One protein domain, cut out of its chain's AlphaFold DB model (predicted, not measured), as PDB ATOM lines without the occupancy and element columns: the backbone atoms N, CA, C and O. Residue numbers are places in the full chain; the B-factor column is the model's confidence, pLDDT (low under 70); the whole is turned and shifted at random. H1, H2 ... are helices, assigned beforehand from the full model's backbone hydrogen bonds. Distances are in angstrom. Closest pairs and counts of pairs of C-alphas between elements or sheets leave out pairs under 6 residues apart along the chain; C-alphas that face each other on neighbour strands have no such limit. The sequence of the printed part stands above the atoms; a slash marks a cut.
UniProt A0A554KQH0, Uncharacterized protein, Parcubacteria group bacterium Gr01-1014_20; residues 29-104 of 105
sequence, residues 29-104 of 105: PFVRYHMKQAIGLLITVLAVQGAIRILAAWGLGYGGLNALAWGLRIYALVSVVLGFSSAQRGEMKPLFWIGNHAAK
ATOM      1  N   PRO A  29     201.018 176.959 126.060       87.62
ATOM      2  CA  PRO A  29     201.471 176.237 127.247       87.62
ATOM      3  C   PRO A  29     202.755 175.431 127.031       87.62
ATOM      4  O   PRO A  29     203.582 175.358 127.943       87.62
ATOM      5  N   PHE A  30     202.938 174.853 125.841       87.31
ATOM      6  CA  PHE A  30     204.090 174.028 125.493       87.31
ATOM      7  C   PHE A  30     205.348 174.876 125.296       87.31
ATOM      8  O   PHE A  30     206.389 174.620 125.911       87.31
ATOM      9  N   VAL A  31     205.232 175.959 124.534       87.31
ATOM     10  CA  VAL A  31     206.295 176.945 124.347       87.31
ATOM     11  C   VAL A  31     206.687 177.571 125.686       87.31
ATOM     12  O   VAL A  31     207.874 177.663 126.014       87.31
ATOM     13  N   ARG A  32     205.703 177.943 126.512       85.50
ATOM     14  CA  ARG A  32     205.926 178.522 127.841       85.50
ATOM     15  C   ARG A  32     206.659 177.561 128.772       85.50
ATOM     16  O   ARG A  32     207.527 178.009 129.520       85.50
ATOM     17  N   TYR A  33     206.336 176.269 128.730       88.12
ATOM     18  CA  TYR A  33     207.023 175.247 129.518       88.12
ATOM     19  C   TYR A  33     208.512 175.167 129.157       88.12
ATOM     20  O   TYR A  33     209.366 175.360 130.025       88.12
ATOM     21  N   HIS A  34     208.837 174.977 127.875       87.19
ATOM     22  CA  HIS A  34     210.230 174.872 127.429       87.19
ATOM     23  C   HIS A  34     211.014 176.174 127.623       87.19
ATOM     24  O   HIS A  34     212.195 176.136 127.970       87.19
ATOM     25  N   MET A  35     210.352 177.325 127.493       86.81
ATOM     26  CA  MET A  35     210.931 178.630 127.801       86.81
ATOM     27  C   MET A  35     211.270 178.765 129.293       86.81
ATOM     28  O   MET A  35     212.410 179.089 129.631       86.81
ATOM     29  N   LYS A  36     210.325 178.469 130.201       85.75
ATOM     30  CA  LYS A  36     210.573 178.470 131.656       85.75
ATOM     31  C   LYS A  36     211.695 177.496 132.024       85.75
ATOM     32  O   LYS A  36     212.549 177.832 132.839       85.75
ATOM     33  N   GLN A  37     211.720 176.317 131.407       86.31
ATOM     34  CA  GLN A  37     212.742 175.298 131.631       86.31
ATOM     35  C   GLN A  37     214.137 175.761 131.188       86.31
ATOM     36  O   GLN A  37     215.097 175.596 131.940       86.31
ATOM     37  N   ALA A  38     214.261 176.366 130.003       87.56
ATOM     38  CA  ALA A  38     215.530 176.887 129.500       87.56
ATOM     39  C   ALA A  38     216.051 178.059 130.349       87.56
ATOM     40  O   ALA A  38     217.227 178.085 130.710       87.56
ATOM     41  N   ILE A  39     215.168 178.991 130.728       87.19
ATOM     42  CA  ILE A  39     215.506 180.115 131.615       87.19
ATOM     43  C   ILE A  39     215.912 179.603 133.001       87.19
ATOM     44  O   ILE A  39     216.928 180.038 133.539       87.19
ATOM     45  N   GLY A  40     215.159 178.654 133.560       87.81
ATOM     46  CA  GLY A  40     215.472 178.028 134.842       87.81
ATOM     47  C   GLY A  40     216.848 177.369 134.828       87.81
ATOM     48  O   GLY A  40     217.661 177.645 135.705       87.81
ATOM     49  N   LEU A  41     217.155 176.583 133.789       89.12
ATOM     50  CA  LEU A  41     218.472 175.968 133.614       89.12
ATOM     51  C   LEU A  41     219.591 177.017 133.554       89.12
ATOM     52  O   LEU A  41     220.598 176.866 134.244       89.12
ATOM     53  N   LEU A  42     219.410 178.091 132.779       88.62
ATOM     54  CA  LEU A  42     220.392 179.173 132.674       88.62
ATOM     55  C   LEU A  42     220.656 179.827 134.038       88.62
ATOM     56  O   LEU A  42     221.811 179.959 134.443       88.62
ATOM     57  N   ILE A  43     219.597 180.200 134.761       90.00
ATOM     58  CA  ILE A  43     219.703 180.844 136.076       90.00
ATOM     59  C   ILE A  43     220.374 179.905 137.081       90.00
ATOM     60  O   ILE A  43     221.302 180.322 137.770       90.00
ATOM     61  N   THR A  44     219.958 178.637 137.145       90.00
ATOM     62  CA  THR A  44     220.549 177.644 138.052       90.00
ATOM     63  C   THR A  44     222.036 177.454 137.775       90.00
ATOM     64  O   THR A  44     222.839 177.495 138.706       90.00
ATOM     65  N   VAL A  45     222.434 177.300 136.510       91.06
ATOM     66  CA  VAL A  45     223.846 177.120 136.144       91.06
ATOM     67  C   VAL A  45     224.668 178.353 136.511       91.06
ATOM     68  O   VAL A  45     225.736 178.206 137.103       91.06
ATOM     69  N   LEU A  46     224.178 179.564 136.231       92.00
ATOM     70  CA  LEU A  46     224.879 180.799 136.594       92.00
ATOM     71  C   LEU A  46     224.996 180.975 138.113       92.00
ATOM     72  O   LEU A  46     226.072 181.322 138.599       92.00
ATOM     73  N   ALA A  47     223.929 180.690 138.864       92.38
ATOM     74  CA  ALA A  47     223.922 180.788 140.321       92.38
ATOM     75  C   ALA A  47     224.913 179.803 140.960       92.38
ATOM     76  O   ALA A  47     225.747 180.205 141.771       92.38
ATOM     77  N   VAL A  48     224.882 178.529 140.552       91.50
ATOM     78  CA  VAL A  48     225.803 177.506 141.075       91.50
ATOM     79  C   VAL A  48     227.241 177.805 140.646       91.50
ATOM     80  O   VAL A  48     228.156 177.726 141.465       91.50
ATOM     81  N   GLN A  49     227.469 178.219 139.396       91.44
ATOM     82  CA  GLN A  49     228.804 178.589 138.917       91.44
ATOM     83  C   GLN A  49     229.370 179.800 139.674       91.44
ATOM     84  O   GLN A  49     230.568 179.816 139.976       91.44
ATOM     85  N   GLY A  50     228.527 180.789 139.988       90.81
ATOM     86  CA  GLY A  50     228.872 181.941 140.817       90.81
ATOM     87  C   GLY A  50     229.226 181.535 142.247       90.81
ATOM     88  O   GLY A  50     230.282 181.922 142.742       90.81
ATOM     89  N   ALA A  51     228.413 180.677 142.869       91.06
ATOM     90  CA  ALA A  51     228.678 180.141 144.203       91.06
ATOM     91  C   ALA A  51     230.017 179.388 144.263       91.06
ATOM     92  O   ALA A  51     230.833 179.662 145.139       91.06
ATOM     93  N   ILE A  52     230.300 178.516 143.286       89.94
ATOM     94  CA  ILE A  52     231.589 177.807 143.190       89.94
ATOM     95  C   ILE A  52     232.759 178.799 143.126       89.94
ATOM     96  O   ILE A  52     233.776 178.592 143.783       89.94
ATOM     97  N   ARG A  53     232.627 179.891 142.360       88.38
ATOM     98  CA  ARG A  53     233.680 180.912 142.254       88.38
ATOM     99  C   ARG A  53     233.898 181.684 143.550       88.38
ATOM    100  O   ARG A  53     235.049 181.934 143.895       88.38
ATOM    101  N   ILE A  54     232.829 182.028 144.265       90.19
ATOM    102  CA  ILE A  54     232.922 182.698 145.570       90.19
ATOM    103  C   ILE A  54     233.626 181.785 146.580       90.19
ATOM    104  O   ILE A  54     234.577 182.213 147.228       90.19
ATOM    105  N   LEU A  55     233.232 180.511 146.655       89.44
ATOM    106  CA  LEU A  55     233.853 179.535 147.557       89.44
ATOM    107  C   LEU A  55     235.337 179.308 147.229       89.44
ATOM    108  O   LEU A  55     236.164 179.242 148.136       89.44
ATOM    109  N   ALA A  56     235.689 179.252 145.941       86.50
ATOM    110  CA  ALA A  56     237.080 179.128 145.508       86.50
ATOM    111  C   ALA A  56     237.911 180.359 145.898       86.50
ATOM    112  O   ALA A  56     239.049 180.218 146.344       86.50
ATOM    113  N   ALA A  57     237.336 181.560 145.783       86.06
ATOM    114  CA  ALA A  57     237.985 182.798 146.211       86.06
ATOM    115  C   ALA A  57     238.220 182.850 147.732       86.06
ATOM    116  O   ALA A  57     239.176 183.477 148.175       86.06
ATOM    117  N   TRP A  58     237.392 182.166 148.529       87.06
ATOM    118  CA  TRP A  58     237.529 182.075 149.991       87.06
ATOM    119  C   TRP A  58     238.528 181.002 150.457       87.06
ATOM    120  O   TRP A  58     238.652 180.749 151.651       87.06
ATOM    121  N   GLY A  59     239.258 180.370 149.533       81.81
ATOM    122  CA  GLY A  59     240.327 179.422 149.862       81.81
ATOM    123  C   GLY A  59     239.857 177.990 150.129       81.81
ATOM    124  O   GLY A  59     240.671 177.143 150.499       81.81
ATOM    125  N   LEU A  60     238.577 177.676 149.903       74.50
ATOM    126  CA  LEU A  60     238.061 176.309 149.990       74.50
ATOM    127  C   LEU A  60     238.555 175.497 148.781       74.50
ATOM    128  O   LEU A  60     237.908 175.462 147.746       74.50
ATOM    129  N   GLY A  61     239.735 174.880 148.896       68.94
ATOM    130  CA  GLY A  61     240.265 173.806 148.037       68.94
ATOM    131  C   GLY A  61     239.918 173.854 146.536       68.94
ATOM    132  O   GLY A  61     238.928 173.269 146.093       68.94
ATOM    133  N   TYR A  62     240.814 174.424 145.724       67.12
ATOM    134  CA  TYR A  62     240.676 174.537 144.260       67.12
ATOM    135  C   TYR A  62     240.386 173.210 143.528       67.12
ATOM    136  O   TYR A  62     239.684 173.217 142.520       67.12
ATOM    137  N   GLY A  63     240.894 172.071 144.012       73.38
ATOM    138  CA  GLY A  63     240.747 170.775 143.334       73.38
ATOM    139  C   GLY A  63     239.302 170.259 143.288       73.38
ATOM    140  O   GLY A  63     238.776 169.981 142.209       73.38
ATOM    141  N   GLY A  64     238.638 170.181 144.448       78.00
ATOM    142  CA  GLY A  64     237.260 169.681 144.551       78.00
ATOM    143  C   GLY A  64     236.239 170.614 143.897       78.00
ATOM    144  O   GLY A  64     235.340 170.163 143.186       78.00
ATOM    145  N   LEU A  65     236.419 171.930 144.050       82.38
ATOM    146  CA  LEU A  65     235.547 172.925 143.419       82.38
ATOM    147  C   LEU A  65     235.674 172.945 141.889       82.38
ATOM    148  O   LEU A  65     234.680 173.166 141.196       82.38
ATOM    149  N   ASN A  66     236.862 172.676 141.343       82.44
ATOM    150  CA  ASN A  66     237.050 172.611 139.894       82.44
ATOM    151  C   ASN A  66     236.376 171.368 139.286       82.44
ATOM    152  O   ASN A  66     235.741 171.465 138.235       82.44
ATOM    153  N   ALA A  67     236.430 170.220 139.971       85.75
ATOM    154  CA  ALA A  67     235.687 169.027 139.562       85.75
ATOM    155  C   ALA A  67     234.165 169.275 139.557       85.75
ATOM    156  O   ALA A  67     233.488 168.924 138.589       85.75
ATOM    157  N   LEU A  68     233.636 169.961 140.578       87.00
ATOM    158  CA  LEU A  68     232.225 170.367 140.627       87.00
ATOM    159  C   LEU A  68     231.852 171.329 139.491       87.00
ATOM    160  O   LEU A  68     230.794 171.175 138.880       87.00
ATOM    161  N   ALA A  69     232.722 172.287 139.157       88.19
ATOM    162  CA  ALA A  69     232.500 173.196 138.033       88.19
ATOM    163  C   ALA A  69     232.422 172.447 136.693       88.19
ATOM    164  O   ALA A  69     231.569 172.752 135.860       88.19
ATOM    165  N   TRP A  70     233.282 171.447 136.480       90.56
ATOM    166  CA  TRP A  70     233.225 170.594 135.292       90.56
ATOM    167  C   TRP A  70     231.967 169.728 135.253       90.56
ATOM    168  O   TRP A  70     231.307 169.673 134.214       90.56
ATOM    169  N   GLY A  71     231.587 169.127 136.383       91.56
ATOM    170  CA  GLY A  71     230.339 168.376 136.509       91.56
ATOM    171  C   GLY A  71     229.116 169.225 136.156       91.56
ATOM    172  O   GLY A  71     228.276 168.792 135.370       91.56
ATOM    173  N   LEU A  72     229.063 170.472 136.638       91.19
ATOM    174  CA  LEU A  72     227.996 171.422 136.316       91.19
ATOM    175  C   LEU A  72     227.909 171.719 134.811       91.19
ATOM    176  O   LEU A  72     226.810 171.778 134.266       91.19
ATOM    177  N   ARG A  73     229.047 171.882 134.123       90.94
ATOM    178  CA  ARG A  73     229.081 172.137 132.668       90.94
ATOM    179  C   ARG A  73     228.554 170.950 131.870       90.94
ATOM    180  O   ARG A  73     227.756 171.142 130.955       90.94
ATOM    181  N   ILE A  74     228.972 169.735 132.230       93.25
ATOM    182  CA  ILE A  74     228.493 168.502 131.590       93.25
ATOM    183  C   ILE A  74     226.992 168.343 131.838       93.25
ATOM    184  O   ILE A  74     226.232 168.118 130.898       93.25
ATOM    185  N   TYR A  75     226.550 168.533 133.081       90.94
ATOM    186  CA  TYR A  75     225.137 168.496 133.443       90.94
ATOM    187  C   TYR A  75     224.307 169.515 132.648       90.94
ATOM    188  O   TYR A  75     223.242 169.168 132.132       90.94
ATOM    189  N   ALA A  76     224.796 170.750 132.502       91.12
ATOM    190  CA  ALA A  76     224.128 171.789 131.725       91.12
ATOM    191  C   ALA A  76     223.988 171.381 130.252       91.12
ATOM    192  O   ALA A  76     222.898 171.483 129.691       91.12
ATOM    193  N   LEU A  77     225.059 170.857 129.646       91.75
ATOM    194  CA  LEU A  77     225.056 170.395 128.258       91.75
ATOM    195  C   LEU A  77     224.045 169.260 128.043       91.75
ATOM    196  O   LEU A  77     223.205 169.339 127.147       91.75
ATOM    197  N   VAL A  78     224.080 168.235 128.898       91.69
ATOM    198  CA  VAL A  78     223.138 167.106 128.845       91.69
ATOM    199  C   VAL A  78     221.700 167.599 129.008       91.69
ATOM    200  O   VAL A  78     220.818 167.195 128.254       91.69
ATOM    201  N   SER A  79     221.461 168.521 129.941       90.56
ATOM    202  CA  SER A  79     220.137 169.093 130.189       90.56
ATOM    203  C   SER A  79     219.595 169.871 128.986       90.56
ATOM    204  O   SER A  79     218.417 169.741 128.658       90.56
ATOM    205  N   VAL A  80     220.442 170.626 128.279       90.00
ATOM    206  CA  VAL A  80     220.050 171.304 127.032       90.00
ATOM    207  C   VAL A  80     219.653 170.284 125.963       90.00
ATOM    208  O   VAL A  80     218.582 170.416 125.373       90.00
ATOM    209  N   VAL A  81     220.464 169.244 125.747       91.06
ATOM    210  CA  VAL A  81     220.188 168.206 124.737       91.06
ATOM    211  C   VAL A  81     218.892 167.458 125.048       91.06
ATOM    212  O   VAL A  81     218.063 167.261 124.157       91.06
ATOM    213  N   LEU A  82     218.680 167.073 126.308       89.56
ATOM    214  CA  LEU A  82     217.462 166.385 126.741       89.56
ATOM    215  C   LEU A  82     216.224 167.272 126.604       89.56
ATOM    216  O   LEU A  82     215.207 166.817 126.079       89.56
ATOM    217  N   GLY A  83     216.314 168.535 127.028       88.81
ATOM    218  CA  GLY A  83     215.223 169.500 126.914       88.81
ATOM    219  C   GLY A  83     214.839 169.772 125.462       88.81
ATOM    220  O   GLY A  83     213.658 169.740 125.126       88.81
ATOM    221  N   PHE A  84     215.833 169.956 124.592       89.12
ATOM    222  CA  PHE A  84     215.627 170.137 123.157       89.12
ATOM    223  C   PHE A  84     215.006 168.897 122.505       89.12
ATOM    224  O   PHE A  84     214.001 169.001 121.808       89.12
ATOM    225  N   SER A  85     215.541 167.709 122.794       88.88
ATOM    226  CA  SER A  85     215.011 166.451 122.252       88.88
ATOM    227  C   SER A  85     213.573 166.184 122.715       88.88
ATOM    228  O   SER A  85     212.772 165.640 121.962       88.88
ATOM    229  N   SER A  86     213.234 166.559 123.954       89.19
ATOM    230  CA  SER A  86     211.867 166.485 124.481       89.19
ATOM    231  C   SER A  86     210.927 167.421 123.724       89.19
ATOM    232  O   SER A  86     209.858 166.990 123.301       89.19
ATOM    233  N   ALA A  87     211.358 168.663 123.475       88.88
ATOM    234  CA  ALA A  87     210.585 169.628 122.698       88.88
ATOM    235  C   ALA A  87     210.333 169.135 121.263       88.88
ATOM    236  O   ALA A  87     209.211 169.195 120.771       88.88
ATOM    237  N   GLN A  88     211.340 168.556 120.603       90.12
ATOM    238  CA  GLN A  88     211.174 167.987 119.258       90.12
ATOM    239  C   GLN A  88     210.186 166.811 119.208       90.12
ATOM    240  O   GLN A  88     209.590 166.564 118.163       90.12
ATOM    241  N   ARG A  89     209.997 166.097 120.323       90.75
ATOM    242  CA  ARG A  89     209.004 165.022 120.454       90.75
ATOM    243  C   ARG A  89     207.628 165.507 120.926       90.75
ATOM    244  O   ARG A  89     206.736 164.684 121.087       90.75
ATOM    245  N   GLY A  90     207.450 166.808 121.176       87.25
ATOM    246  CA  GLY A  90     206.215 167.355 121.746       87.25
ATOM    247  C   GLY A  90     205.993 166.980 123.217       87.25
ATOM    248  O   GLY A  90     204.879 167.072 123.725       87.25
ATOM    249  N   GLU A  91     207.038 166.535 123.918       87.19
ATOM    250  CA  GLU A  91     206.957 166.064 125.298       87.19
ATOM    251  C   GLU A  91     207.366 167.169 126.282       87.19
ATOM    252  O   GLU A  91     208.422 167.788 126.130       87.19
ATOM    253  N   MET A  92     206.608 167.342 127.366       85.19
ATOM    254  CA  MET A  92     206.970 168.228 128.483       85.19
ATOM    255  C   MET A  92     207.688 167.446 129.593       85.19
ATOM    256  O   MET A  92     207.146 167.251 130.683       85.19
ATOM    257  N   LYS A  93     208.890 166.923 129.305       82.19
ATOM    258  CA  LYS A  93     209.648 166.139 130.290       82.19
ATOM    259  C   LYS A  93     210.485 167.033 131.212       82.19
ATOM    260  O   LYS A  93     211.321 167.792 130.715       82.19
ATOM    261  N   PRO A  94     210.342 166.879 132.543       81.06
ATOM    262  CA  PRO A  94     211.183 167.574 133.505       81.06
ATOM    263  C   PRO A  94     212.661 167.220 133.303       81.06
ATOM    264  O   PRO A  94     213.013 166.048 133.174       81.06
ATOM    265  N   LEU A  95     213.543 168.223 133.333       80.44
ATOM    266  CA  LEU A  95     214.985 167.972 133.380       80.44
ATOM    267  C   LEU A  95     215.358 167.314 134.704       80.44
ATOM    268  O   LEU A  95     214.829 167.668 135.760       80.44
ATOM    269  N   PHE A  96     216.315 166.393 134.655       65.00
ATOM    270  CA  PHE A  96     216.867 165.759 135.846       65.00
ATOM    271  C   PHE A  96     217.337 166.865 136.819       65.00
ATOM    272  O   PHE A  96     218.030 167.780 136.392       65.00
ATOM    273  N   TRP A  97     216.933 166.819 138.095       62.06
ATOM    274  CA  TRP A  97     217.272 167.766 139.188       62.06
ATOM    275  C   TRP A  97     216.602 169.156 139.182       62.06
ATOM    276  O   TRP A  97     216.402 169.711 140.258       62.06
ATOM    277  N   ILE A  98     216.172 169.703 138.040       60.97
ATOM    278  CA  ILE A  98     215.463 171.010 137.975       60.97
ATOM    279  C   ILE A  98     213.948 170.833 137.762       60.97
ATOM    280  O   ILE A  98     213.131 171.680 138.126       60.97
ATOM    281  N   GLY A  99     213.539 169.699 137.204       49.25
ATOM    282  CA  GLY A  99     212.214 169.524 136.630       49.25
ATOM    283  C   GLY A  99     211.050 169.359 137.614       49.25
ATOM    284  O   GLY A  99     209.917 169.644 137.236       49.25
ATOM    285  N   ASN A 100     211.299 169.033 138.888       53.03
ATOM    286  CA  ASN A 100     210.231 169.009 139.903       53.03
ATOM    287  C   ASN A 100     209.650 170.403 140.213       53.03
ATOM    288  O   ASN A 100     208.549 170.493 140.749       53.03
ATOM    289  N   HIS A 101     210.350 171.486 139.851       52.69
ATOM    290  CA  HIS A 101     209.893 172.859 140.099       52.69
ATOM    291  C   HIS A 101     209.281 173.530 138.859       52.69
ATOM    292  O   HIS A 101     208.519 174.477 139.004       52.69
ATOM    293  N   ALA A 102     209.543 173.024 137.646       46.34
ATOM    294  CA  ALA A 102     208.951 173.561 136.414       46.34
ATOM    295  C   ALA A 102     207.509 173.072 136.175       46.34
ATOM    296  O   ALA A 102     206.719 173.781 135.562       46.34
ATOM    297  N   ALA A 103     207.150 171.888 136.687       46.66
ATOM    298  CA  ALA A 103     205.803 171.318 136.567       46.66
ATOM    299  C   ALA A 103     204.783 171.883 137.579       46.66
ATOM    300  O   ALA A 103     203.601 171.563 137.492       46.66
ATOM    301  N   LYS A 104     205.225 172.695 138.550       40.00
ATOM    302  CA  LYS A 104     204.408 173.144 139.693       40.00
ATOM    303  C   LYS A 104     204.089 174.650 139.691       40.00
ATOM    304  O   LYS A 104     203.574 175.141 140.692       40.00
TER     305      LYS A 104
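Overview. This is residues 29 to 104 of the 105 residues of an uncharacterized protein of Parcubacteria group bacterium Gr01-1014_20 (UniProt A0A554KQH0). Two long helices, H1 and H2, lie side by side as a long helical hairpin. After H2 the chain folds back, and the tiny helix H3 packs on H1. The printed part has 76 residues with three named helices, in the order H1, H2, H3, and no named strand; the class is all helix. It is a loose rod, with a radius of gyration of the C-alphas of 14.4 A and spans of 45 by 19 by 15 A.

Arrangement. H1, residues 29 to 57, and H2, residues 62 to 88, form a hairpin and touch, closest at the C-alphas of Ala 56 and Tyr 62, 6.0 A apart. They run opposite ways at a shallow tilt of 6 degrees. H3, residues 99 to 102, touches H1 at its residues 33 to 37 alone; the closest C-alphas, of Gln 37 and Ala 102, are 6.3 A apart. H2 and H3 are apart. In H1 and H2 every O i to N i+4 pair is within hydrogen-bond range; H3 is too short for such a pair.

Along the chain. H1 begins at C-alpha 29 (201.471, 176.237, 127.247) and is 41.7 A long. H2 is 39.2 A long. H3 ends at C-alpha 102 (208.951, 173.561, 136.414).

Size, cuts and confidence. The C-alphas farthest apart, of Gly 59 and Gly 90, are 45.8 A apart. The printed part has no cut. Residues 61 to 62 and 96 to 104 have pLDDT under 70.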